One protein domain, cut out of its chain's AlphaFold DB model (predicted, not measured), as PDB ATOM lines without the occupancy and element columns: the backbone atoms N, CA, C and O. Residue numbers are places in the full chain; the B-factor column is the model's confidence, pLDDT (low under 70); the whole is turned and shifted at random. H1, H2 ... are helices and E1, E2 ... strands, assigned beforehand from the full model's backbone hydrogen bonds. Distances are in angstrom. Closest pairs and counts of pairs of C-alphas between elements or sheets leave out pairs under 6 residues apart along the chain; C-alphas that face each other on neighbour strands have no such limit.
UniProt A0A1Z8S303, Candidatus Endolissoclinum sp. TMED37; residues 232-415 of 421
ATOM      1  N   ILE A 232     176.342 138.453 159.601       85.31
ATOM      2  CA  ILE A 232     176.790 138.463 158.201       85.31
ATOM      3  C   ILE A 232     175.620 138.439 157.200       85.31
ATOM      4  O   ILE A 232     175.695 139.108 156.170       85.31
ATOM      5  N   ILE A 233     174.537 137.720 157.513       85.50
ATOM      6  CA  ILE A 233     173.310 137.667 156.705       85.50
ATOM      7  C   ILE A 233     172.514 138.964 156.885       85.50
ATOM      8  O   ILE A 233     172.092 139.561 155.900       85.50
ATOM      9  N   GLU A 234     172.401 139.460 158.116       83.56
ATOM     10  CA  GLU A 234     171.766 140.748 158.427       83.56
ATOM     11  C   GLU A 234     172.440 141.899 157.670       83.56
ATOM     12  O   GLU A 234     171.787 142.692 156.994       83.56
ATOM     13  N   ALA A 235     173.775 141.952 157.685       83.88
ATOM     14  CA  ALA A 235     174.540 142.928 156.915       83.88
ATOM     15  C   ALA A 235     174.375 142.759 155.393       83.88
ATOM     16  O   ALA A 235     174.487 143.737 154.647       83.88
ATOM     17  N   ALA A 236     174.142 141.536 154.906       86.88
ATOM     18  CA  ALA A 236     173.860 141.280 153.498       86.88
ATOM     19  C   ALA A 236     172.471 141.803 153.101       86.88
ATOM     20  O   ALA A 236     172.369 142.508 152.100       86.88
ATOM     21  N   PHE A 237     171.433 141.553 153.904       84.50
ATOM     22  CA  PHE A 237     170.095 142.109 153.675       84.50
ATOM     23  C   PHE A 237     170.061 143.626 153.822       84.50
ATOM     24  O   PHE A 237     169.471 144.304 152.991       84.50
ATOM     25  N   ASN A 238     170.776 144.193 154.791       79.25
ATOM     26  CA  ASN A 238     170.832 145.643 154.968       79.25
ATOM     27  C   ASN A 238     171.410 146.389 153.758       79.25
ATOM     28  O   ASN A 238     171.045 147.549 153.550       79.25
ATOM     29  N   ARG A 239     172.289 145.735 152.988       82.00
ATOM     30  CA  ARG A 239     172.892 146.256 151.750       82.00
ATOM     31  C   ARG A 239     172.161 145.815 150.485       82.00
ATOM     32  O   ARG A 239     172.487 146.315 149.411       82.00
ATOM     33  N   PHE A 240     171.223 144.877 150.599       83.94
ATOM     34  CA  PHE A 240     170.495 144.354 149.458       83.94
ATOM     35  C   PHE A 240     169.663 145.470 148.830       83.94
ATOM     36  O   PHE A 240     168.888 146.151 149.505       83.94
ATOM     37  N   LYS A 241     169.824 145.671 147.525       83.31
ATOM     38  CA  LYS A 241     169.062 146.692 146.802       83.31
ATOM     39  C   LYS A 241     167.640 146.206 146.519       83.31
ATOM     40  O   LYS A 241     167.385 145.621 145.471       83.31
ATOM     41  N   TYR A 242     166.732 146.412 147.468       77.81
ATOM     42  CA  TYR A 242     165.347 145.944 147.364       77.81
ATOM     43  C   TYR A 242     164.553 146.631 146.249       77.81
ATOM     44  O   TYR A 242     163.815 145.941 145.558       77.81
ATOM     45  N   SER A 243     164.740 147.936 146.026       76.06
ATOM     46  CA  SER A 243     164.065 148.676 144.946       76.06
ATOM     47  C   SER A 243     164.368 148.077 143.571       76.06
ATOM     48  O   SER A 243     163.459 147.634 142.879       76.06
ATOM     49  N   GLU A 244     165.653 147.930 143.238       82.00
ATOM     50  CA  GLU A 244     166.097 147.310 141.982       82.00
ATOM     51  C   GLU A 244     165.580 145.862 141.825       82.00
ATOM     52  O   GLU A 244     165.305 145.420 140.713       82.00
ATOM     53  N   PHE A 245     165.470 145.101 142.921       84.38
ATOM     54  CA  PHE A 245     164.932 143.736 142.892       84.38
ATOM     55  C   PHE A 245     163.427 143.730 142.595       84.38
ATOM     56  O   PHE A 245     162.966 142.953 141.763       84.38
ATOM     57  N   ILE A 246     162.670 144.606 143.258       78.19
ATOM     58  CA  ILE A 246     161.226 144.748 143.065       78.19
ATOM     59  C   ILE A 246     160.922 145.192 141.634       78.19
ATOM     60  O   ILE A 246     160.054 144.601 140.998       78.19
ATOM     61  N   GLU A 247     161.662 146.165 141.103       78.12
ATOM     62  CA  GLU A 247     161.527 146.623 139.715       78.12
ATOM     63  C   GLU A 247     161.767 145.488 138.711       78.12
ATOM     64  O   GLU A 247     160.993 145.328 137.768       78.12
ATOM     65  N   GLN A 248     162.795 144.660 138.931       85.25
ATOM     66  CA  GLN A 248     163.085 143.501 138.077       85.25
ATOM     67  C   GLN A 248     161.971 142.453 138.128       85.25
ATOM     68  O   GLN A 248     161.512 141.994 137.082       85.25
ATOM     69  N   VAL A 249     161.507 142.098 139.331       85.38
ATOM     70  CA  VAL A 249     160.399 141.149 139.513       85.38
ATOM     71  C   VAL A 249     159.124 141.684 138.869       85.38
ATOM     72  O   VAL A 249     158.459 140.954 138.139       85.38
ATOM     73  N   HIS A 250     158.789 142.953 139.102       78.38
ATOM     74  CA  HIS A 250     157.612 143.592 138.519       78.38
ATOM     75  C   HIS A 250     157.690 143.624 136.989       78.38
ATOM     76  O   HIS A 250     156.725 143.253 136.324       78.38
ATOM     77  N   GLY A 251     158.838 144.010 136.427       82.12
ATOM     78  CA  GLY A 251     159.061 144.011 134.983       82.12
ATOM     79  C   GLY A 251     158.841 142.632 134.361       82.12
ATOM     80  O   GLY A 251     158.113 142.519 133.376       82.12
ATOM     81  N   GLU A 252     159.390 141.576 134.971       87.44
ATOM     82  CA  GLU A 252     159.232 140.211 134.459       87.44
ATOM     83  C   GLU A 252     157.797 139.690 134.599       87.44
ATOM     84  O   GLU A 252     157.271 139.091 133.663       87.44
ATOM     85  N   LEU A 253     157.123 139.962 135.721       81.44
ATOM     86  CA  LEU A 253     155.718 139.584 135.899       81.44
ATOM     87  C   LEU A 253     154.806 140.306 134.903       81.44
ATOM     88  O   LEU A 253     153.907 139.684 134.333       81.44
ATOM     89  N   THR A 254     155.042 141.594 134.656       78.81
ATOM     90  CA  THR A 254     154.283 142.368 133.667       78.81
ATOM     91  C   THR A 254     154.534 141.861 132.253       78.81
ATOM     92  O   THR A 254     153.575 141.677 131.505       78.81
ATOM     93  N   GLU A 255     155.778 141.545 131.884       84.31
ATOM     94  CA  GLU A 255     156.059 140.924 130.587       84.31
ATOM     95  C   GLU A 255     155.362 139.560 130.463       84.31
ATOM     96  O   GLU A 255     154.754 139.262 129.432       84.31
ATOM     97  N   LEU A 256     155.397 138.745 131.518       83.12
ATOM     98  CA  LEU A 256     154.785 137.421 131.537       83.12
ATOM     99  C   LEU A 256     153.272 137.481 131.283       83.12
ATOM    100  O   LEU A 256     152.751 136.653 130.537       83.12
ATOM    101  N   LYS A 257     152.574 138.490 131.822       75.88
ATOM    102  CA  LYS A 257     151.140 138.714 131.562       75.88
ATOM    103  C   LYS A 257     150.821 138.937 130.089       75.88
ATOM    104  O   LYS A 257     149.759 138.524 129.643       75.88
ATOM    105  N   THR A 258     151.722 139.569 129.337       80.94
ATOM    106  CA  THR A 258     151.509 139.819 127.901       80.94
ATOM    107  C   THR A 258     151.598 138.547 127.059       80.94
ATOM    108  O   THR A 258     151.275 138.566 125.871       80.94
ATOM    109  N   LYS A 259     152.066 137.428 127.634       84.25
ATOM    110  CA  LYS A 259     152.206 136.171 126.903       84.25
ATOM    111  C   LYS A 259     150.839 135.481 126.794       84.25
ATOM    112  O   LYS A 259     150.270 135.116 127.827       84.25
ATOM    113  N   PRO A 260     150.358 135.162 125.574       82.75
ATOM    114  CA  PRO A 260     149.043 134.547 125.383       82.75
ATOM    115  C   PRO A 260     148.857 133.243 126.165       82.75
ATOM    116  O   PRO A 260     147.777 132.960 126.670       82.75
ATOM    117  N   TRP A 261     149.906 132.432 126.303       80.06
ATOM    118  CA  TRP A 261     149.826 131.176 127.052       80.06
ATOM    119  C   TRP A 261     149.693 131.385 128.567       80.06
ATOM    120  O   TRP A 261     149.150 130.518 129.238       80.06
ATOM    121  N   PHE A 262     150.163 132.504 129.122       78.31
ATOM    122  CA  PHE A 262     150.045 132.799 130.552       78.31
ATOM    123  C   PHE A 262     148.700 133.455 130.871       78.31
ATOM    124  O   PHE A 262     148.050 133.114 131.862       78.31
ATOM    125  N   GLU A 263     148.252 134.360 129.999       72.88
ATOM    126  CA  GLU A 263     146.933 134.990 130.070       72.88
ATOM    127  C   GLU A 263     145.819 133.931 130.062       72.88
ATOM    128  O   GLU A 263     144.996 133.889 130.983       72.88
ATOM    129  N   ASN A 264     145.882 133.005 129.099       74.38
ATOM    130  CA  ASN A 264     144.863 131.983 128.858       74.38
ATOM    131  C   ASN A 264     144.849 130.826 129.872       74.38
ATOM    132  O   ASN A 264     143.959 129.980 129.796       74.38
ATOM    133  N   VAL A 265     145.791 130.754 130.823       71.12
ATOM    134  CA  VAL A 265     145.772 129.729 131.882       71.12
ATOM    135  C   VAL A 265     144.886 130.205 133.044       71.12
ATOM    136  O   VAL A 265     145.246 131.152 133.750       71.12
ATOM    137  N   PRO A 266     143.732 129.557 133.306       61.78
ATOM    138  CA  PRO A 266     142.856 129.921 134.421       61.78
ATOM    139  C   PRO A 266     143.358 129.389 135.776       61.78
ATOM    140  O   PRO A 266     142.792 129.725 136.817       61.78
ATOM    141  N   ASP A 267     144.409 128.561 135.786       74.44
ATOM    142  CA  ASP A 267     144.933 127.949 137.004       74.44
ATOM    143  C   ASP A 267     145.689 128.964 137.876       74.44
ATOM    144  O   ASP A 267     146.809 129.399 137.587       74.44
ATOM    145  N   LYS A 268     145.058 129.320 138.998       69.31
ATOM    146  CA  LYS A 268     145.623 130.211 140.015       69.31
ATOM    147  C   LYS A 268     146.875 129.622 140.669       69.31
ATOM    148  O   LYS A 268     147.757 130.390 141.055       69.31
ATOM    149  N   ASN A 269     146.987 128.294 140.769       69.62
ATOM    150  CA  ASN A 269     148.165 127.643 141.342       69.62
ATOM    151  C   ASN A 269     149.370 127.795 140.417       69.62
ATOM    152  O   ASN A 269     150.445 128.162 140.882       69.62
ATOM    153  N   PHE A 270     149.176 127.606 139.108       75.75
ATOM    154  CA  PHE A 270     150.217 127.834 138.108       75.75
ATOM    155  C   PHE A 270     150.735 129.281 138.134       75.75
ATOM    156  O   PHE A 270     151.942 129.506 138.225       75.75
ATOM    157  N   LYS A 271     149.833 130.272 138.141       74.44
ATOM    158  CA  LYS A 271     150.202 131.701 138.206       74.44
ATOM    159  C   LYS A 271     150.940 132.058 139.503       74.44
ATOM    160  O   LYS A 271     151.920 132.807 139.472       74.44
ATOM    161  N   SER A 272     150.510 131.496 140.636       73.62
ATOM    162  CA  SER A 272     151.191 131.677 141.925       73.62
ATOM    163  C   SER A 272     152.579 131.034 141.937       73.62
ATOM    164  O   SER A 272     153.525 131.663 142.403       73.62
ATOM    165  N   ALA A 273     152.719 129.813 141.412       76.69
ATOM    166  CA  ALA A 273     153.996 129.110 141.342       76.69
ATOM    167  C   ALA A 273     154.992 129.836 140.425       76.69
ATOM    168  O   ALA A 273     156.139 130.047 140.813       76.69
ATOM    169  N   ALA A 274     154.549 130.297 139.251       81.38
ATOM    170  CA  ALA A 274     155.381 131.085 138.340       81.38
ATOM    171  C   ALA A 274     155.909 132.360 139.018       81.38
ATOM    172  O   ALA A 274     157.106 132.638 138.972       81.38
ATOM    173  N   SER A 275     155.034 133.085 139.721       80.62
ATOM    174  CA  SER A 275     155.420 134.294 140.455       80.62
ATOM    175  C   SER A 275     156.442 133.996 141.554       80.62
ATOM    176  O   SER A 275     157.437 134.706 141.690       80.62
ATOM    177  N   HIS A 276     156.233 132.913 142.308       85.31
ATOM    178  CA  HIS A 276     157.151 132.452 143.351       85.31
ATOM    179  C   HIS A 276     158.546 132.139 142.797       85.31
ATOM    180  O   HIS A 276     159.545 132.593 143.354       85.31
ATOM    181  N   HIS A 277     158.627 131.425 141.670       86.44
ATOM    182  CA  HIS A 277     159.902 131.110 141.022       86.44
ATOM    183  C   HIS A 277     160.628 132.363 140.514       86.44
ATOM    184  O   HIS A 277     161.830 132.496 140.745       86.44
ATOM    185  N   ILE A 278     159.914 133.305 139.889       88.25
ATOM    186  CA  ILE A 278     160.483 134.582 139.423       88.25
ATOM    187  C   ILE A 278     161.117 135.342 140.592       88.25
ATOM    188  O   ILE A 278     162.282 135.739 140.521       88.25
ATOM    189  N   ILE A 279     160.391 135.470 141.708       88.75
ATOM    190  CA  ILE A 279     160.887 136.122 142.929       88.75
ATOM    191  C   ILE A 279     162.150 135.419 143.436       88.75
ATOM    192  O   ILE A 279     163.153 136.082 143.707       88.75
ATOM    193  N   ALA A 280     162.136 134.086 143.533       90.75
ATOM    194  CA  ALA A 280     163.266 133.316 144.044       90.75
ATOM    195  C   ALA A 280     164.530 133.484 143.187       90.75
ATOM    196  O   ALA A 280     165.613 133.765 143.710       90.75
ATOM    197  N   HIS A 281     164.400 133.363 141.865       91.44
ATOM    198  CA  HIS A 281     165.535 133.449 140.950       91.44
ATOM    199  C   HIS A 281     166.118 134.861 140.864       91.44
ATOM    200  O   HIS A 281     167.343 135.017 140.939       91.44
ATOM    201  N   HIS A 282     165.274 135.896 140.779       91.88
ATOM    202  CA  HIS A 282     165.752 137.283 140.815       91.88
ATOM    203  C   HIS A 282     166.416 137.620 142.138       91.88
ATOM    204  O   HIS A 282     167.457 138.279 142.142       91.88
ATOM    205  N   PHE A 283     165.884 137.114 143.253       92.00
ATOM    206  CA  PHE A 283     166.470 137.362 144.561       92.00
ATOM    207  C   PHE A 283     167.888 136.801 144.619       92.00
ATOM    208  O   PHE A 283     168.826 137.521 144.954       92.00
ATOM    209  N   VAL A 284     168.066 135.534 144.232       93.38
ATOM    210  CA  VAL A 284     169.376 134.872 144.202       93.38
ATOM    211  C   VAL A 284     170.355 135.617 143.295       93.38
ATOM    212  O   VAL A 284     171.492 135.881 143.697       93.38
ATOM    213  N   LYS A 285     169.922 135.992 142.088       93.25
ATOM    214  CA  LYS A 285     170.746 136.720 141.114       93.25
ATOM    215  C   LYS A 285     171.217 138.065 141.672       93.25
ATOM    216  O   LYS A 285     172.411 138.365 141.640       93.25
ATOM    217  N   GLN A 286     170.293 138.851 142.222       90.81
ATOM    218  CA  GLN A 286     170.571 140.146 142.840       90.81
ATOM    219  C   GLN A 286     171.495 139.996 144.056       90.81
ATOM    220  O   GLN A 286     172.488 140.717 144.184       90.81
ATOM    221  N   PHE A 287     171.202 139.029 144.930       91.94
ATOM    222  CA  PHE A 287     171.930 138.800 146.174       91.94
ATOM    223  C   PHE A 287     173.390 138.445 145.894       91.94
ATOM    224  O   PHE A 287     174.294 139.049 146.472       91.94
ATOM    225  N   ASN A 288     173.624 137.521 144.958       93.00
ATOM    226  CA  ASN A 288     174.962 137.069 144.578       93.00
ATOM    227  C   ASN A 288     175.762 138.137 143.822       93.00
ATOM    228  O   ASN A 288     176.985 138.182 143.937       93.00
ATOM    229  N   LYS A 289     175.100 139.046 143.090       90.88
ATOM    230  CA  LYS A 289     175.769 140.205 142.471       90.88
ATOM    231  C   LYS A 289     176.379 141.140 143.524       90.88
ATOM    232  O   LYS A 289     177.388 141.789 143.259       90.88
ATOM    233  N   GLN A 290     175.765 141.214 144.706       86.44
ATOM    234  CA  GLN A 290     176.107 142.172 145.763       86.44
ATOM    235  C   GLN A 290     176.922 141.551 146.907       86.44
ATOM    236  O   GLN A 290     177.622 142.267 147.624       86.44
ATOM    237  N   ASN A 291     176.886 140.225 147.069       87.19
ATOM    238  CA  ASN A 291     177.556 139.517 148.154       87.19
ATOM    239  C   ASN A 291     178.591 138.519 147.627       87.19
ATOM    240  O   ASN A 291     178.268 137.570 146.927       87.19
ATOM    241  N   ARG A 292     179.856 138.707 148.031       84.12
ATOM    242  CA  ARG A 292     180.971 137.787 147.715       84.12
ATOM    243  C   ARG A 292     181.329 136.827 148.854       84.12
ATOM    244  O   ARG A 292     182.167 135.949 148.681       84.12
ATOM    245  N   ALA A 293     180.780 137.049 150.048       86.12
ATOM    246  CA  ALA A 293     181.074 136.244 151.237       86.12
ATOM    247  C   ALA A 293     180.052 135.124 151.475       86.12
ATOM    248  O   ALA A 293     180.354 134.168 152.183       86.12
ATOM    249  N   ILE A 294     178.863 135.269 150.894       91.56
ATOM    250  CA  ILE A 294     177.733 134.361 151.036       91.56
ATOM    251  C   ILE A 294     177.166 134.139 149.641       91.56
ATOM    252  O   ILE A 294     176.916 135.110 148.926       91.56
ATOM    253  N   ARG A 295     176.946 132.879 149.283       92.81
ATOM    254  CA  ARG A 295     176.298 132.461 148.046       92.81
ATOM    255  C   ARG A 295     174.868 132.030 148.352       92.81
ATOM    256  O   ARG A 295     174.654 131.105 149.128       92.81
ATOM    257  N   ALA A 296     173.895 132.683 147.735       92.75
ATOM    258  CA  ALA A 296     172.509 132.237 147.720       92.75
ATOM    259  C   ALA A 296     172.272 131.275 146.545       92.75
ATOM    260  O   ALA A 296     172.879 131.435 145.481       92.75
ATOM    261  N   HIS A 297     171.389 130.294 146.704       90.75
ATOM    262  CA  HIS A 297     170.868 129.492 145.593       90.75
ATOM    263  C   HIS A 297     169.441 129.026 145.879       90.75
ATOM    264  O   HIS A 297     169.058 128.867 147.039       90.75
ATOM    265  N   THR A 298     168.660 128.841 144.815       89.12
ATOM    266  CA  THR A 298     167.306 128.285 144.887       89.12
ATOM    267  C   THR A 298     167.374 126.783 145.115       89.12
ATOM    268  O   THR A 298     168.251 126.116 144.562       89.12
ATOM    269  N   VAL A 299     166.440 126.254 145.895       80.94
ATOM    270  CA  VAL A 299     166.321 124.815 146.150       80.94
ATOM    271  C   VAL A 299     165.356 124.194 145.140       80.94
ATOM    272  O   VAL A 299     164.360 124.812 144.766       80.94
ATOM    273  N   GLU A 300     165.650 122.979 144.678       69.50
ATOM    274  CA  GLU A 300     164.754 122.232 143.790       69.50
ATOM    275  C   GLU A 300     163.459 121.799 144.506       69.50
ATOM    276  O   GLU A 300     163.367 121.784 145.740       69.50
ATOM    277  N   ASN A 301     162.437 121.445 143.718       56.31
ATOM    278  CA  ASN A 301     161.110 121.071 144.215       56.31
ATOM    279  C   ASN A 301     161.188 120.002 145.322       56.31
ATOM    280  O   ASN A 301     161.651 118.887 145.094       56.31
ATOM    281  N   GLY A 302     160.682 120.338 146.515       50.62
ATOM    282  CA  GLY A 302     160.670 119.459 147.694       50.62
ATOM    283  C   GLY A 302     161.494 119.957 148.890       50.62
ATOM    284  O   GLY A 302     161.400 119.365 149.968       50.62
ATOM    285  N   GLY A 303     162.257 121.046 148.739       57.56
ATOM    286  CA  GLY A 303     162.977 121.702 149.837       57.56
ATOM    287  C   GLY A 303     162.070 122.263 150.948       57.56
ATOM    288  O   GLY A 303     160.928 122.656 150.712       57.56
ATOM    289  N   ARG A 304     162.581 122.315 152.194       62.38
ATOM    290  CA  ARG A 304     161.875 122.945 153.336       62.38
ATOM    291  C   ARG A 304     161.833 124.469 153.208       62.38
ATOM    292  O   ARG A 304     160.880 125.057 153.704       62.38
ATOM    293  N   TYR A 305     162.832 125.074 152.575       75.94
ATOM    294  CA  TYR A 305     162.942 126.508 152.311       75.94
ATOM    295  C   TYR A 305     163.223 126.735 150.828       75.94
ATOM    296  O   TYR A 305     163.707 125.831 150.147       75.94
ATOM    297  N   ASP A 306     162.938 127.940 150.345       84.50
ATOM    298  CA  ASP A 306     163.056 128.277 148.925       84.50
ATOM    299  C   ASP A 306     164.487 128.650 148.524       84.50
ATOM    300  O   ASP A 306     164.919 128.382 147.399       84.50
ATOM    301  N   ILE A 307     165.238 129.264 149.445       89.31
ATOM    302  CA  ILE A 307     166.603 129.739 149.209       89.31
ATOM    303  C   ILE A 307     167.526 129.319 150.350       89.31
ATOM    304  O   ILE A 307     167.200 129.441 151.532       89.31
ATOM    305  N   HIS A 308     168.721 128.876 149.981       89.25
ATOM    306  CA  HIS A 308     169.798 128.506 150.890       89.25
ATOM    307  C   HIS A 308     170.967 129.489 150.790       89.25
ATOM    308  O   HIS A 308     171.411 129.824 149.688       89.25
ATOM    309  N   PHE A 309     171.507 129.903 151.940       89.69
ATOM    310  CA  PHE A 309     172.699 130.743 152.043       89.69
ATOM    311  C   PHE A 309     173.905 129.929 152.484       89.69
ATOM    312  O   PHE A 309     173.956 129.426 153.604       89.69
ATOM    313  N   ILE A 310     174.905 129.853 151.619       88.94
ATOM    314  CA  ILE A 310     176.128 129.094 151.826       88.94
ATOM    315  C   ILE A 310     177.300 130.051 152.054       88.94
ATOM    316  O   ILE A 310     177.436 131.056 151.353       88.94
ATOM    317  N   ASN A 311     178.151 129.768 153.040       86.81
ATOM    318  CA  ASN A 311     179.370 130.543 153.283       86.81
ATOM    319  C   ASN A 311     180.541 130.076 152.389       86.81
ATOM    320  O   ASN A 311     180.443 129.104 151.650       86.81
ATOM    321  N   LYS A 312     181.701 130.737 152.480       85.19
ATOM    322  CA  LYS A 312     182.901 130.370 151.695       85.19
ATOM    323  C   LYS A 312     183.465 128.966 151.965       85.19
ATOM    324  O   LYS A 312     184.314 128.520 151.205       85.19
ATOM    325  N   LYS A 313     183.065 128.314 153.058       84.56
ATOM    326  CA  LYS A 313     183.456 126.939 153.400       84.56
ATOM    327  C   LYS A 313     182.470 125.903 152.848       84.56
ATOM    328  O   LYS A 313     182.558 124.741 153.214       84.56
ATOM    329  N   GLU A 314     181.533 126.330 152.003       81.56
ATOM    330  CA  GLU A 314     180.427 125.514 151.500       81.56
ATOM    331  C   GLU A 314     179.479 125.002 152.605       81.56
ATOM    332  O   GLU A 314     178.757 124.026 152.427       81.56
ATOM    333  N   GLU A 315     179.421 125.698 153.744       81.56
ATOM    334  CA  GLU A 315     178.496 125.376 154.831       81.56
ATOM    335  C   GLU A 315     177.185 126.152 154.655       81.56
ATOM    336  O   GLU A 315     177.196 127.371 154.441       81.56
ATOM    337  N   LEU A 316     176.045 125.469 154.800       82.00
ATOM    338  CA  LEU A 316     174.737 126.116 154.886       82.00
ATOM    339  C   LEU A 316     174.636 126.888 156.208       82.00
ATOM    340  O   LEU A 316     174.654 126.305 157.293       82.00
ATOM    341  N   ILE A 317     174.535 128.212 156.114       82.62
ATOM    342  CA  ILE A 317     174.532 129.107 157.274       82.62
ATOM    343  C   ILE A 317     173.169 129.729 157.556       82.62
ATOM    344  O   ILE A 317     172.930 130.157 158.682       82.62
ATOM    345  N   ASN A 318     172.283 129.815 156.566       82.75
ATOM    346  CA  ASN A 318     170.917 130.275 156.778       82.75
ATOM    347  C   ASN A 318     170.001 129.856 155.628       82.75
ATOM    348  O   ASN A 318     170.469 129.435 154.569       82.75
ATOM    349  N   THR A 319     168.700 130.027 155.818       85.25
ATOM    350  CA  THR A 319     167.678 129.754 154.809       85.25
ATOM    351  C   THR A 319     166.685 130.900 154.719       85.25
ATOM    352  O   THR A 319     166.581 131.733 155.622       85.25
ATOM    353  N   LEU A 320     165.972 130.952 153.597       86.06
ATOM    354  CA  LEU A 320     164.924 131.925 153.357       86.06
ATOM    355  C   LEU A 320     163.711 131.266 152.714       86.06
ATOM    356  O   LEU A 320     163.823 130.560 151.712       86.06
ATOM    357  N   GLU A 321     162.553 131.504 153.318       83.62
ATOM    358  CA  GLU A 321     161.246 131.144 152.777       83.62
ATOM    359  C   GLU A 321     160.673 132.327 151.995       83.62
ATOM    360  O   GLU A 321     160.661 133.453 152.481       83.62
ATOM    361  N   ILE A 322     160.130 132.080 150.815       85.25
ATOM    362  CA  ILE A 322     159.371 133.044 150.031       85.25
ATOM    363  C   ILE A 322     157.894 132.712 150.192       85.25
ATOM    364  O   ILE A 322     157.461 131.572 150.045       85.25
ATOM    365  N   LYS A 323     157.086 133.719 150.509       80.69
ATOM    366  CA  LYS A 323     155.635 133.580 150.601       80.69
ATOM    367  C   LYS A 323     154.952 134.605 149.725       80.69
ATOM    368  O   LYS A 323     154.878 135.783 150.064       80.69
ATOM    369  N   THR A 324     154.382 134.118 148.634       77.62
ATOM    370  CA  THR A 324     153.524 134.891 147.742       77.62
ATOM    371  C   THR A 324     152.064 134.788 148.169       77.62
ATOM    372  O   THR A 324     151.583 133.684 148.424       77.62
ATOM    373  N   THR A 325     151.324 135.896 148.209       70.31
ATOM    374  CA  THR A 325     149.859 135.833 148.342       70.31
ATOM    375  C   THR A 325     149.152 136.894 147.506       70.31
ATOM    376  O   THR A 325     149.599 138.036 147.413       70.31
ATOM    377  N   LEU A 326     148.015 136.489 146.938       61.22
ATOM    378  CA  LEU A 326     147.004 137.355 146.320       61.22
ATOM    379  C   LEU A 326     145.920 137.791 147.320       61.22
ATOM    380  O   LEU A 326     145.134 138.687 147.036       61.22
ATOM    381  N   ARG A 327     145.832 137.120 148.477       60.66
ATOM    382  CA  ARG A 327     144.770 137.309 149.479       60.66
ATOM    383  C   ARG A 327     145.305 138.042 150.710       60.66
ATOM    384  O   ARG A 327     146.442 138.504 150.752       60.66
ATOM    385  N   ASP A 328     144.488 138.163 151.747       61.66
ATOM    386  CA  ASP A 328     144.842 138.867 152.992       61.66
ATOM    387  C   ASP A 328     145.615 137.985 153.992       61.66
ATOM    388  O   ASP A 328     145.635 138.236 155.192       61.66
ATOM    389  N   ALA A 329     146.233 136.918 153.490       65.50
ATOM    390  CA  ALA A 329     146.499 135.721 154.261       65.50
ATOM    391  C   ALA A 329     147.698 134.936 153.711       65.50
ATOM    392  O   ALA A 329     147.723 134.613 152.519       65.50
ATOM    393  N   TRP A 330     148.638 134.561 154.582       72.31
ATOM    394  CA  TRP A 330     149.725 133.626 154.264       72.31
ATOM    395  C   TRP A 330     149.603 132.333 155.069       72.31
ATOM    396  O   TRP A 330     149.175 132.335 156.225       72.31
ATOM    397  N   THR A 331     150.011 131.219 154.465       63.62
ATOM    398  CA  THR A 331     149.985 129.898 155.100       63.62
ATOM    399  C   THR A 331     151.280 129.132 154.832       63.62
ATOM    400  O   THR A 331     151.974 129.334 153.830       63.62
ATOM    401  N   THR A 332     151.627 128.232 155.751       57.44
ATOM    402  CA  THR A 332     152.716 127.265 155.589       57.44
ATOM    403  C   THR A 332     152.219 125.874 155.966       57.44
ATOM    404  O   THR A 332     151.421 125.711 156.886       57.44
ATOM    405  N   SER A 333     152.679 124.859 155.240       52.31
ATOM    406  CA  SER A 333     152.331 123.458 155.498       52.31
ATOM    407  C   SER A 333     153.100 122.861 156.679       52.31
ATOM    408  O   SER A 333     152.677 121.849 157.232       52.31
ATOM    409  N   ASN A 334     154.214 123.481 157.083       54.47
ATOM    410  CA  ASN A 334     155.079 123.035 158.172       54.47
ATOM    411  C   ASN A 334     155.551 124.223 159.021       54.47
ATOM    412  O   ASN A 334     155.600 125.357 158.549       54.47
ATOM    413  N   GLU A 335     155.934 123.940 160.263       59.28
ATOM    414  CA  GLU A 335     156.593 124.896 161.151       59.28
ATOM    415  C   GLU A 335     157.960 125.241 160.540       59.28
ATOM    416  O   GLU A 335     158.720 124.343 160.165       59.28
ATOM    417  N   LYS A 336     158.243 126.528 160.345       64.88
ATOM    418  CA  LYS A 336     159.473 127.020 159.711       64.88
ATOM    419  C   LYS A 336     159.977 128.226 160.504       64.88
ATOM    420  O   LYS A 336     159.172 129.013 160.991       64.88
ATOM    421  N   TYR A 337     161.295 128.332 160.619       69.00
ATOM    422  CA  TYR A 337     162.013 129.326 161.412       69.00
ATOM    423  C   TYR A 337     163.249 129.779 160.636       69.00
ATOM    424  O   TYR A 337     163.949 128.944 160.062       69.00
ATOM    425  N   GLY A 338     163.536 131.073 160.624       73.44
ATOM    426  CA  GLY A 338     164.568 131.651 159.765       73.44
ATOM    427  C   GLY A 338     164.069 132.900 159.054       73.44
ATOM    428  O   GLY A 338     163.078 133.500 159.468       73.44
ATOM    429  N   TYR A 339     164.744 133.298 157.978       80.50
ATOM    430  CA  TYR A 339     164.297 134.452 157.206       80.50
ATOM    431  C   TYR A 339     163.095 134.116 156.324       80.50
ATOM    432  O   TYR A 339     162.993 133.027 155.759       80.50
ATOM    433  N   ALA A 340     162.195 135.077 156.177       80.31
ATOM    434  CA  ALA A 340     161.058 135.008 155.284       80.31
ATOM    435  C   ALA A 340     160.957 136.287 154.448       80.31
ATOM    436  O   ALA A 340     160.997 137.392 154.989       80.31
ATOM    437  N   LEU A 341     160.774 136.125 153.139       82.50
ATOM    438  CA  LEU A 341     160.338 137.169 152.219       82.50
ATOM    439  C   LEU A 341     158.848 137.005 151.971       82.50
ATOM    440  O   LEU A 341     158.409 136.095 151.268       82.50
ATOM    441  N   LEU A 342     158.065 137.907 152.546       78.75
ATOM    442  CA  LEU A 342     156.638 137.995 152.290       78.75
ATOM    443  C   LEU A 342     156.440 138.962 151.131       78.75
ATOM    444  O   LEU A 342     156.795 140.134 151.227       78.75
ATOM    445  N   PHE A 343     155.884 138.457 150.039       78.56
ATOM    446  CA  PHE A 343     155.630 139.221 148.829       78.56
ATOM    447  C   PHE A 343     154.132 139.180 148.539       78.56
ATOM    448  O   PHE A 343     153.541 138.106 148.395       78.56
ATOM    449  N   LYS A 344     153.488 140.341 148.461       73.50
ATOM    450  CA  LYS A 344     152.068 140.435 148.102       73.50
ATOM    451  C   LYS A 344     151.911 141.314 146.880       73.50
ATOM    452  O   LYS A 344     152.606 142.314 146.732       73.50
ATOM    453  N   PHE A 345     150.982 140.919 146.021       69.94
ATOM    454  CA  PHE A 345     150.621 141.628 144.803       69.94
ATOM    455  C   PHE A 345     149.101 141.781 144.700       69.94
ATOM    456  O   PHE A 345     148.352 141.026 145.329       69.94
ATOM    457  N   SER A 346     148.640 142.784 143.950       62.97
ATOM    458  CA  SER A 346     147.218 142.933 143.612       62.97
ATOM    459  C   SER A 346     146.761 141.842 142.632       62.97
ATOM    460  O   SER A 346     147.584 141.215 141.966       62.97
ATOM    461  N   GLU A 347     145.445 141.622 142.508       55.28
ATOM    462  CA  GLU A 347     144.880 140.725 141.476       55.28
ATOM    463  C   GLU A 347     145.291 141.145 140.055       55.28
ATOM    464  O   GLU A 347     145.442 140.303 139.174       55.28
ATOM    465  N   GLU A 348     145.567 142.435 139.874       53.16
ATOM    466  CA  GLU A 348     146.065 143.038 138.640       53.16
ATOM    467  C   GLU A 348     147.603 142.990 138.535       53.16
ATOM    468  O   GLU A 348     148.139 143.413 137.532       53.16
ATOM    469  N   MET A 349     148.339 142.482 139.537       55.12
ATOM    470  CA  MET A 349     149.809 142.488 139.748       55.12
ATOM    471  C   MET A 349     150.575 143.804 139.490       55.12
ATOM    472  O   MET A 349     151.801 143.800 139.544       55.12
ATOM    473  N   ASP A 350     149.892 144.921 139.248       51.78
ATOM    474  CA  ASP A 350     150.510 146.235 138.992       51.78
ATOM    475  C   ASP A 350     150.968 146.944 140.281       51.78
ATOM    476  O   ASP A 350     151.507 148.048 140.260       51.78
ATOM    477  N   ARG A 351     150.716 146.328 141.442       57.06
ATOM    478  CA  ARG A 351     151.122 146.823 142.760       57.06
ATOM    479  C   ARG A 351     151.695 145.673 143.565       57.06
ATOM    480  O   ARG A 351     151.065 144.616 143.643       57.06
ATOM    481  N   CYS A 352     152.845 145.887 144.198       63.06
ATOM    482  CA  CYS A 352     153.478 144.896 145.058       63.06
ATOM    483  C   CYS A 352     154.052 145.519 146.332       63.06
ATOM    484  O   CYS A 352     154.376 146.702 146.367       63.06
ATOM    485  N   PHE A 353     154.174 144.709 147.381       68.38
ATOM    486  CA  PHE A 353     154.982 145.042 148.550       68.38
ATOM    487  C   PHE A 353     155.788 143.835 149.013       68.38
ATOM    488  O   PHE A 353     155.392 142.683 148.801       68.38
ATOM    489  N   LEU A 354     156.904 144.127 149.681       72.31
ATOM    490  CA  LEU A 354     157.852 143.143 150.178       72.31
ATOM    491  C   LEU A 354     158.180 143.407 151.646       72.31
ATOM    492  O   LEU A 354     158.468 144.535 152.039       72.31
ATOM    493  N   ILE A 355     158.198 142.340 152.441       73.50
ATOM    494  CA  ILE A 355     158.685 142.350 153.821       73.50
ATOM    495  C   ILE A 355     159.742 141.262 153.952       73.50
ATOM    496  O   ILE A 355     159.484 140.110 153.608       73.50
ATOM    497  N   ASN A 356     160.911 141.617 154.481       76.81
ATOM    498  CA  ASN A 356     161.871 140.645 154.994       76.81
ATOM    499  C   ASN A 356     161.739 140.578 156.519       76.81
ATOM    500  O   ASN A 356     161.692 141.615 157.181       76.81
ATOM    501  N   ALA A 357     161.651 139.373 157.062       73.81
ATOM    502  CA  ALA A 357     161.462 139.136 158.483       73.81
ATOM    503  C   ALA A 357     162.278 137.929 158.934       73.81
ATOM    504  O   ALA A 357     162.297 136.914 158.245       73.81
ATOM    505  N   PHE A 358     162.901 138.008 160.108       75.38
ATOM    506  CA  PHE A 358     163.372 136.814 160.800       75.38
ATOM    507  C   PHE A 358     162.254 136.273 161.696       75.38
ATOM    508  O   PHE A 358     161.641 137.028 162.447       75.38
ATOM    509  N   LEU A 359     161.974 134.975 161.585       70.38
ATOM    510  CA  LEU A 359     160.892 134.290 162.282       70.38
ATOM    511  C   LEU A 359     161.470 133.293 163.281       70.38
ATOM    512  O   LEU A 359     162.139 132.333 162.888       70.38
ATOM    513  N   ASP A 360     161.168 133.481 164.561       68.19
ATOM    514  CA  ASP A 360     161.602 132.587 165.631       68.19
ATOM    515  C   ASP A 360     160.424 132.006 166.431       68.19
ATOM    516  O   ASP A 360     159.251 132.130 166.073       68.19
ATOM    517  N   ARG A 361     160.745 131.315 167.527       63.16
ATOM    518  CA  ARG A 361     159.757 130.645 168.387       63.16
ATOM    519  C   ARG A 361     158.910 131.609 169.223       63.16
ATOM    520  O   ARG A 361     157.909 131.157 169.783       63.16
ATOM    521  N   SER A 362     159.303 132.880 169.313       63.88
ATOM    522  CA  SER A 362     158.592 133.941 170.034       63.88
ATOM    523  C   SER A 362     157.467 134.562 169.208       63.88
ATOM    524  O   SER A 362     156.677 135.339 169.738       63.88
ATOM    525  N   TRP A 363     157.359 134.228 167.916       67.12
ATOM    526  CA  TRP A 363     156.345 134.827 167.064       67.12
ATOM    527  C   TRP A 363     154.941 134.291 167.349       67.12
ATOM    528  O   TRP A 363     154.536 133.244 166.832       67.12
ATOM    529  N   VAL A 364     154.195 135.030 168.168       63.50
ATOM    530  CA  VAL A 364     152.843 134.710 168.642       63.50
ATOM    531  C   VAL A 364     151.833 135.802 168.284       63.50
ATOM    532  O   VAL A 364     152.206 136.948 168.037       63.50
ATOM    533  N   ASP A 365     150.554 135.440 168.214       60.25
ATOM    534  CA  ASP A 365     149.442 136.372 168.030       60.25
ATOM    535  C   ASP A 365     149.064 137.069 169.350       60.25
ATOM    536  O   ASP A 365     149.650 136.824 170.406       60.25
ATOM    537  N   SER A 366     148.041 137.926 169.306       56.28
ATOM    538  CA  SER A 366     147.504 138.610 170.493       56.28
ATOM    539  C   SER A 366     146.929 137.664 171.558       56.28
ATOM    540  O   SER A 366     146.665 138.103 172.672       56.28
ATOM    541  N   ASN A 367     146.733 136.384 171.232       59.53
ATOM    542  CA  ASN A 367     146.287 135.328 172.140       59.53
ATOM    543  C   ASN A 367     147.452 134.424 172.585       59.53
ATOM    544  O   ASN A 367     147.222 133.340 173.122       59.53
ATOM    545  N   ASN A 368     148.702 134.847 172.356       64.19
ATOM    546  CA  ASN A 368     149.922 134.105 172.668       64.19
ATOM    547  C   ASN A 368     150.060 132.764 171.906       64.19
ATOM    548  O   ASN A 368     150.792 131.853 172.308       64.19
ATOM    549  N   VAL A 369     149.371 132.621 170.773       62.28
ATOM    550  CA  VAL A 369     149.438 131.443 169.904       62.28
ATOM    551  C   VAL A 369     150.488 131.671 168.824       62.28
ATOM    552  O   VAL A 369     150.406 132.639 168.077       62.28
ATOM    553  N   ARG A 370     151.471 130.766 168.687       63.78
ATOM    554  CA  ARG A 370     152.497 130.922 167.635       63.78
ATOM    555  C   ARG A 370     151.877 131.022 166.236       63.78
ATOM    556  O   ARG A 370     151.145 130.120 165.824       63.78
ATOM    557  N   LEU A 371     152.236 132.078 165.510       57.28
ATOM    558  CA  LEU A 371     151.660 132.444 164.212       57.28
ATOM    559  C   LEU A 371     152.184 131.579 163.057       57.28
ATOM    560  O   LEU A 371     151.437 131.277 162.129       57.28
ATOM    561  N   TRP A 372     153.441 131.129 163.124       62.03
ATOM    562  CA  TRP A 372     154.037 130.194 162.159       62.03
ATOM    563  C   TRP A 372     154.082 128.772 162.711       62.03
ATOM    564  O   TRP A 372     155.131 128.242 163.067       62.03
ATOM    565  N   LYS A 373     152.911 128.136 162.790       52.03
ATOM    566  CA  LYS A 373     152.757 126.734 163.203       52.03
ATOM    567  C   LYS A 373     152.275 125.855 162.053       52.03
ATOM    568  O   LYS A 373     151.446 126.252 161.240       52.03
ATOM    569  N   LYS A 374     152.775 124.615 162.034       39.81
ATOM    570  CA  LYS A 374     152.197 123.500 161.273       39.81
ATOM    571  C   LYS A 374     150.753 123.244 161.716       39.81
ATOM    572  O   LYS A 374     150.451 123.305 162.905       39.81
ATOM    573  N   ALA A 375     149.901 122.874 160.762       30.34
ATOM    574  CA  ALA A 375     148.527 122.452 161.003       30.34
ATOM    575  C   ALA A 375     148.410 120.980 161.444       30.34
ATOM    576  O   ALA A 375     149.087 120.087 160.928       30.34
ATOM    577  N   GLY A 376     147.441 120.742 162.325       30.73
ATOM    578  CA  GLY A 376     146.715 119.488 162.498       30.73
ATOM    579  C   GLY A 376     145.243 119.857 162.663       30.73
ATOM    580  O   GLY A 376     144.827 120.195 163.762       30.73
ATOM    581  N   GLY A 377     144.504 119.866 161.549       29.80
ATOM    582  CA  GLY A 377     143.186 120.501 161.424       29.80
ATOM    583  C   GLY A 377     143.336 121.979 161.058       29.80
ATOM    584  O   GLY A 377     144.001 122.724 161.769       29.80
ATOM    585  N   GLY A 378     142.814 122.392 159.900       37.22
ATOM    586  CA  GLY A 378     142.932 123.770 159.413       37.22
ATOM    587  C   GLY A 378     142.409 124.800 160.418       37.22
ATOM    588  O   GLY A 378     141.566 124.453 161.239       37.22
ATOM    589  N   ASN A 379     142.940 126.032 160.338       41.75
ATOM    590  CA  ASN A 379     142.290 127.314 160.695       41.75
ATOM    591  C   ASN A 379     143.229 128.387 161.276       41.75
ATOM    592  O   ASN A 379     142.724 129.375 161.803       41.75
ATOM    593  N   HIS A 380     144.561 128.279 161.173       49.41
ATOM    594  CA  HIS A 380     145.389 129.464 161.429       49.41
ATOM    595  C   HIS A 380     146.171 129.918 160.206       49.41
ATOM    596  O   HIS A 380     147.130 129.304 159.746       49.41
ATOM    597  N   THR A 381     145.657 131.012 159.670       55.50
ATOM    598  CA  THR A 381     146.149 131.760 158.535       55.50
ATOM    599  C   THR A 381     146.807 133.003 159.102       55.50
ATOM    600  O   THR A 381     146.170 133.711 159.883       55.50
ATOM    601  N   MET A 382     148.052 133.287 158.723       62.72
ATOM    602  CA  MET A 382     148.694 134.529 159.128       62.72
ATOM    603  C   MET A 382     147.965 135.694 158.463       62.72
ATOM    604  O   MET A 382     148.088 135.897 157.254       62.72
ATOM    605  N   GLN A 383     147.197 136.428 159.265       65.88
ATOM    606  CA  GLN A 383     146.534 137.658 158.855       65.88
ATOM    607  C   GLN A 383     147.542 138.805 158.850       65.88
ATOM    608  O   GLN A 383     148.450 138.858 159.684       65.88
ATOM    609  N   ILE A 384     147.366 139.755 157.931       64.62
ATOM    610  CA  ILE A 384     148.296 140.886 157.816       64.62
ATOM    611  C   ILE A 384     148.260 141.782 159.069       64.62
ATOM    612  O   ILE A 384     149.283 142.340 159.453       64.62
ATOM    613  N   SER A 385     147.126 141.874 159.765       65.38
ATOM    614  CA  SER A 385     147.024 142.600 161.040       65.38
ATOM    615  C   SER A 385     147.937 142.019 162.126       65.38
ATOM    616  O   SER A 385     148.626 142.769 162.815       65.38
ATOM    617  N   SER A 386     148.006 140.690 162.245       69.62
ATOM    618  CA  SER A 386     148.911 140.009 163.182       69.62
ATOM    619  C   SER A 386     150.379 140.242 162.827       69.62
ATOM    620  O   SER A 386     151.207 140.403 163.721       69.62
ATOM    621  N   LEU A 387     150.695 140.301 161.528       68.19
ATOM    622  CA  LEU A 387     152.029 140.661 161.054       68.19
ATOM    623  C   LEU A 387     152.384 142.088 161.490       68.19
ATOM    624  O   LEU A 387     153.405 142.267 162.143       68.19
ATOM    625  N   TYR A 388     151.524 143.070 161.197       66.88
ATOM    626  CA  TYR A 388     151.742 144.479 161.545       66.88
ATOM    627  C   TYR A 388     151.959 144.688 163.051       66.88
ATOM    628  O   TYR A 388     152.938 145.317 163.446       66.88
ATOM    629  N   ASN A 389     151.107 144.092 163.892       68.75
ATOM    630  CA  ASN A 389     151.241 144.179 165.348       68.75
ATOM    631  C   ASN A 389     152.573 143.595 165.842       68.75
ATOM    632  O   ASN A 389     153.219 144.178 166.711       68.75
ATOM    633  N   TYR A 390     153.012 142.469 165.274       64.94
ATOM    634  CA  TYR A 390     154.291 141.864 165.643       64.94
ATOM    635  C   TYR A 390     155.488 142.723 165.217       64.94
ATOM    636  O   TYR A 390     156.428 142.873 165.997       64.94
ATOM    637  N   LEU A 391     155.435 143.352 164.030       65.81
ATOM    638  CA  LEU A 391     156.500 144.254 163.565       65.81
ATOM    639  C   LEU A 391     156.714 145.447 164.507       65.81
ATOM    640  O   LEU A 391     157.828 145.953 164.598       65.81
ATOM    641  N   GLN A 392     155.658 145.905 165.183       66.56
ATOM    642  CA  GLN A 392     155.718 147.053 166.091       66.56
ATOM    643  C   GLN A 392     156.164 146.704 167.517       66.56
ATOM    644  O   GLN A 392     156.581 147.597 168.249       66.56
ATOM    645  N   THR A 393     156.035 145.443 167.936       61.75
ATOM    646  CA  THR A 393     156.130 145.053 169.356       61.75
ATOM    647  C   THR A 393     157.280 144.099 169.675       61.75
ATOM    648  O   THR A 393     157.589 143.906 170.847       61.75
ATOM    649  N   SER A 394     157.925 143.505 168.666       61.53
ATOM    650  CA  SER A 394     158.982 142.507 168.862       61.53
ATOM    651  C   SER A 394     160.388 143.108 168.784       61.53
ATOM    652  O   SER A 394     160.757 143.726 167.787       61.53
ATOM    653  N   GLU A 395     161.215 142.838 169.799       57.91
ATOM    654  CA  GLU A 395     162.658 143.142 169.793       57.91
ATOM    655  C   GLU A 395     163.473 142.161 168.925       57.91
ATOM    656  O   GLU A 395     164.635 142.413 168.614       57.91
ATOM    657  N   HIS A 396     162.875 141.044 168.491       54.44
ATOM    658  CA  HIS A 396     163.520 140.022 167.653       54.44
ATOM    659  C   HIS A 396     163.447 140.336 166.151       54.44
ATOM    660  O   HIS A 396     163.711 139.477 165.306       54.44
ATOM    661  N   TYR A 397     163.077 141.569 165.809       57.31
ATOM    662  CA  TYR A 397     162.768 141.974 164.453       57.31
ATOM    663  C   TYR A 397     163.846 142.888 163.858       57.31
ATOM    664  O   TYR A 397     164.223 143.905 164.431       57.31
ATOM    665  N   GLN A 398     164.307 142.543 162.656       51.59
ATOM    666  CA  GLN A 398     164.962 143.483 161.748       51.59
ATOM    667  C   GLN A 398     164.078 143.618 160.503       51.59
ATOM    668  O   GLN A 398     164.215 142.839 159.559       51.59
ATOM    669  N   SER A 399     163.152 144.583 160.488       50.72
ATOM    670  CA  SER A 399     162.548 145.054 159.235       50.72
ATOM    671  C   SER A 399     163.472 146.025 158.539       50.72
ATOM    672  O   SER A 399     163.989 146.970 159.131       50.72
ATOM    673  N   LYS A 400     163.469 145.928 157.215       51.59
ATOM    674  CA  LYS A 400     163.280 147.127 156.407       51.59
ATOM    675  C   LYS A 400     161.964 146.971 155.644       51.59
ATOM    676  O   LYS A 400     161.818 146.029 154.869       51.59
ATOM    677  N   VAL A 401     160.997 147.841 155.934       52.12
ATOM    678  CA  VAL A 401     159.760 148.005 155.154       52.12
ATOM    679  C   VAL A 401     160.093 148.972 154.023       52.12
ATOM    680  O   VAL A 401     160.693 150.007 154.296       52.12
ATOM    681  N   PHE A 402     159.730 148.668 152.776       51.84
ATOM    682  CA  PHE A 402     159.820 149.656 151.698       51.84
ATOM    683  C   PHE A 402     158.515 149.681 150.899       51.84
ATOM    684  O   PHE A 402     158.236 148.774 150.114       51.84
ATOM    685  N   GLY A 403     157.726 150.723 151.194       52.59
ATOM    686  CA  GLY A 403     156.327 150.968 150.831       52.59
ATOM    687  C   GLY A 403     155.490 151.110 152.108       52.59
ATOM    688  O   GLY A 403     155.453 150.155 152.886       52.59
ATOM    689  N   ASP A 404     154.863 152.268 152.381       49.41
ATOM    690  CA  ASP A 404     154.112 152.404 153.641       49.41
ATOM    691  C   ASP A 404     152.967 151.403 153.657       49.41
ATOM    692  O   ASP A 404     152.148 151.330 152.739       49.41
ATOM    693  N   ILE A 405     152.913 150.616 154.720       56.78
ATOM    694  CA  ILE A 405     151.813 149.708 154.977       56.78
ATOM    695  C   ILE A 405     150.838 150.443 155.883       56.78
ATOM    696  O   ILE A 405     151.194 150.823 156.996       56.78
ATOM    697  N   TYR A 406     149.600 150.604 155.430       59.66
ATOM    698  CA  TYR A 406     148.522 151.122 156.267       59.66
ATOM    699  C   TYR A 406     147.350 150.151 156.288       59.66
ATOM    700  O   TYR A 406     147.126 149.398 155.343       59.66
ATOM    701  N   VAL A 407     146.602 150.139 157.388       59.97
ATOM    702  CA  VAL A 407     145.381 149.340 157.507       59.97
ATOM    703  C   VAL A 407     144.192 150.227 157.152       59.97
ATOM    704  O   VAL A 407     143.935 151.221 157.822       59.97
ATOM    705  N   GLU A 408     143.439 149.846 156.126       62.06
ATOM    706  CA  GLU A 408     142.189 150.483 155.722       62.06
ATOM    707  C   GLU A 408     141.084 149.423 155.678       62.06
ATOM    708  O   GLU A 408     141.203 148.418 154.978       62.06
ATOM    709  N   ASN A 409     139.995 149.619 156.428       63.75
ATOM    710  CA  ASN A 409     138.866 148.675 156.484       63.75
ATOM    711  C   ASN A 409     139.289 147.225 156.804       63.75
ATOM    712  O   ASN A 409     138.819 146.275 156.180       63.75
ATOM    713  N   SER A 410     140.199 147.051 157.769       55.66
ATOM    714  CA  SER A 410     140.795 145.752 158.141       55.66
ATOM    715  C   SER A 410     141.614 145.069 157.033       55.66
ATOM    716  O   SER A 410     141.983 143.904 157.171       55.66
ATOM    717  N   LYS A 411     141.934 145.783 155.947       55.12
ATOM    718  CA  LYS A 411     142.818 145.325 154.874       55.12
ATOM    719  C   LYS A 411     144.097 146.144 154.883       55.12
ATOM    720  O   LYS A 411     144.055 147.366 154.966       55.12
ATOM    721  N   VAL A 412     145.241 145.481 154.763       55.53
ATOM    722  CA  VAL A 412     146.507 146.190 154.570       55.53
ATOM    723  C   VAL A 412     146.634 146.663 153.128       55.53
ATOM    724  O   VAL A 412     146.479 145.889 152.181       55.53
ATOM    725  N   ARG A 413     146.923 147.952 152.994       58.72
ATOM    726  CA  ARG A 413     147.179 148.688 151.766       58.72
ATOM    727  C   ARG A 413     148.642 149.112 151.709       58.72
ATOM    728  O   ARG A 413     149.325 149.151 152.729       58.72
ATOM    729  N   VAL A 414     149.083 149.437 150.500       57.34
ATOM    730  CA  VAL A 414     150.418 149.961 150.207       57.34
ATOM    731  C   VAL A 414     150.256 151.424 149.806       57.34
ATOM    732  O   VAL A 414     149.390 151.722 148.975       57.34
ATOM    733  N   SER A 415     151.030 152.321 150.412       56.75
ATOM    734  CA  SER A 415     151.098 153.734 150.028       56.75
ATOM    735  C   SER A 415     151.629 153.878 148.607       56.75
ATOM    736  O   SER A 415     152.477 153.109 148.154       56.75
TER     737      SER A 415
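What this domain is: This is residues 232 to 415 of the 421 residues of a protein of Candidatus Endolissoclinum sp. TMED37 (UniProt A0A1Z8S303). A strongly twisted sheet of five strands, E1 to E5, curls like part of a barrel round the long helix H4, and H2 packs on H4 as well as on the edge strand E5. H1 sits beside the strands, and a smaller part made of H5 and the hairpin E6 E7 lies beyond E5, with E7 meeting that strand. The printed part has 184 residues with five named helices and seven named strands, in the order H1 H2 H3 H4 E1 E2 E3 E4 E5 H5 E6 E7, and its class is mixed, helices and strands. The large sheet has the order E1, E2, E3, E4, E5 and is mixed, with E3 and E4 parallel; E6 and E7 form an antiparallel sheet of two. The whole is compact, with a radius of gyration of the C-alphas of 16.5 A, and rounded, spanning 47 by 47 by 34 A.

Where its parts are: H1 is residues 232 to 239, 10.8 A long, and its C-alpha 232 is at (176.790, 138.463, 158.201). H2 is residues 242 to 257, 22.4 A, and H3 is the short stretch 260 to 263. H4, the longest helix, is residues 268 to 290, 33.2 A, from C-alpha 268 at (145.623, 130.211, 140.015). E1 is residues 294 to 298 and E2 residues 307 to 311. E3, the longest strand, is residues 316 to 325, 27.5 A. E4 is residues 338 to 345, 22.8 A, and E5 residues 352 to 359, 21.5 A. H5 is residues 384 to 393, 14.6 A. E6 is residues 405 to 408 and E7 residues 411 to 414, with C-alpha 414 at (150.418, 149.961, 150.207).

How they stand to each other: E1, E2 and E3 form a meander, each strand the antiparallel neighbour of the one before. E1 and E2 are a hairpin, with N 295 and O 310 2.8 A apart, within hydrogen-bond range. E2 and E3 are a hairpin too, with N 309 and O 318 at 2.9 A. The pairing of E3 is staggered: residues 316 to 320 pair with E2 and residues 320 to 325 with the parallel strand E4, where N 323 and O 341 are 2.8 A apart. The hairpin of E4 and E5 has N 342 and O 355 at 2.8 A. H1, H2 and H4 are on one face of this sheet, two layers in all, helices over a sheet. H4 is closest to E1 at the C-alphas of Val 284 and Ala 296, 5.4 A apart. H2 and H4 touch, closest at the C-alphas of Val 249 and Ile 279, 6.1 A, and run opposite ways at a tilt of 37 degrees, only just steep. H2 has a height over the sheet of 10.3 A. H1, at a height of 5.5 A, is over none of the strands. H3 is not on this sheet. H5 comes closest to E7 at the C-alphas of Ile 384 and Val 412, 6.5 A. In the hairpin of E6 and E7, N 408 and O 411 are 2.8 A apart. Every O i to N i+4 pair is within hydrogen-bond range in H1, H2, H4 and H5; H3 is too short for such a pair.

The domain as a whole: The two C-alphas farthest apart, those of Lys 313 and Asn 409, are 49.7 A from each other. The printed part has no cut. The links E3 to E4, E5 to H5 and H5 to E6 are long, with 12, 24 and 11 residues. Residues 329 to 330 pair with residues 382 to 383, antiparallel, and residues 354 to 355 of E5 with residues 401 to 402. The mean pLDDT of the printed part is 71.6, and 84 residues are under 70, among them residues 345 to 353 and 360 to 415.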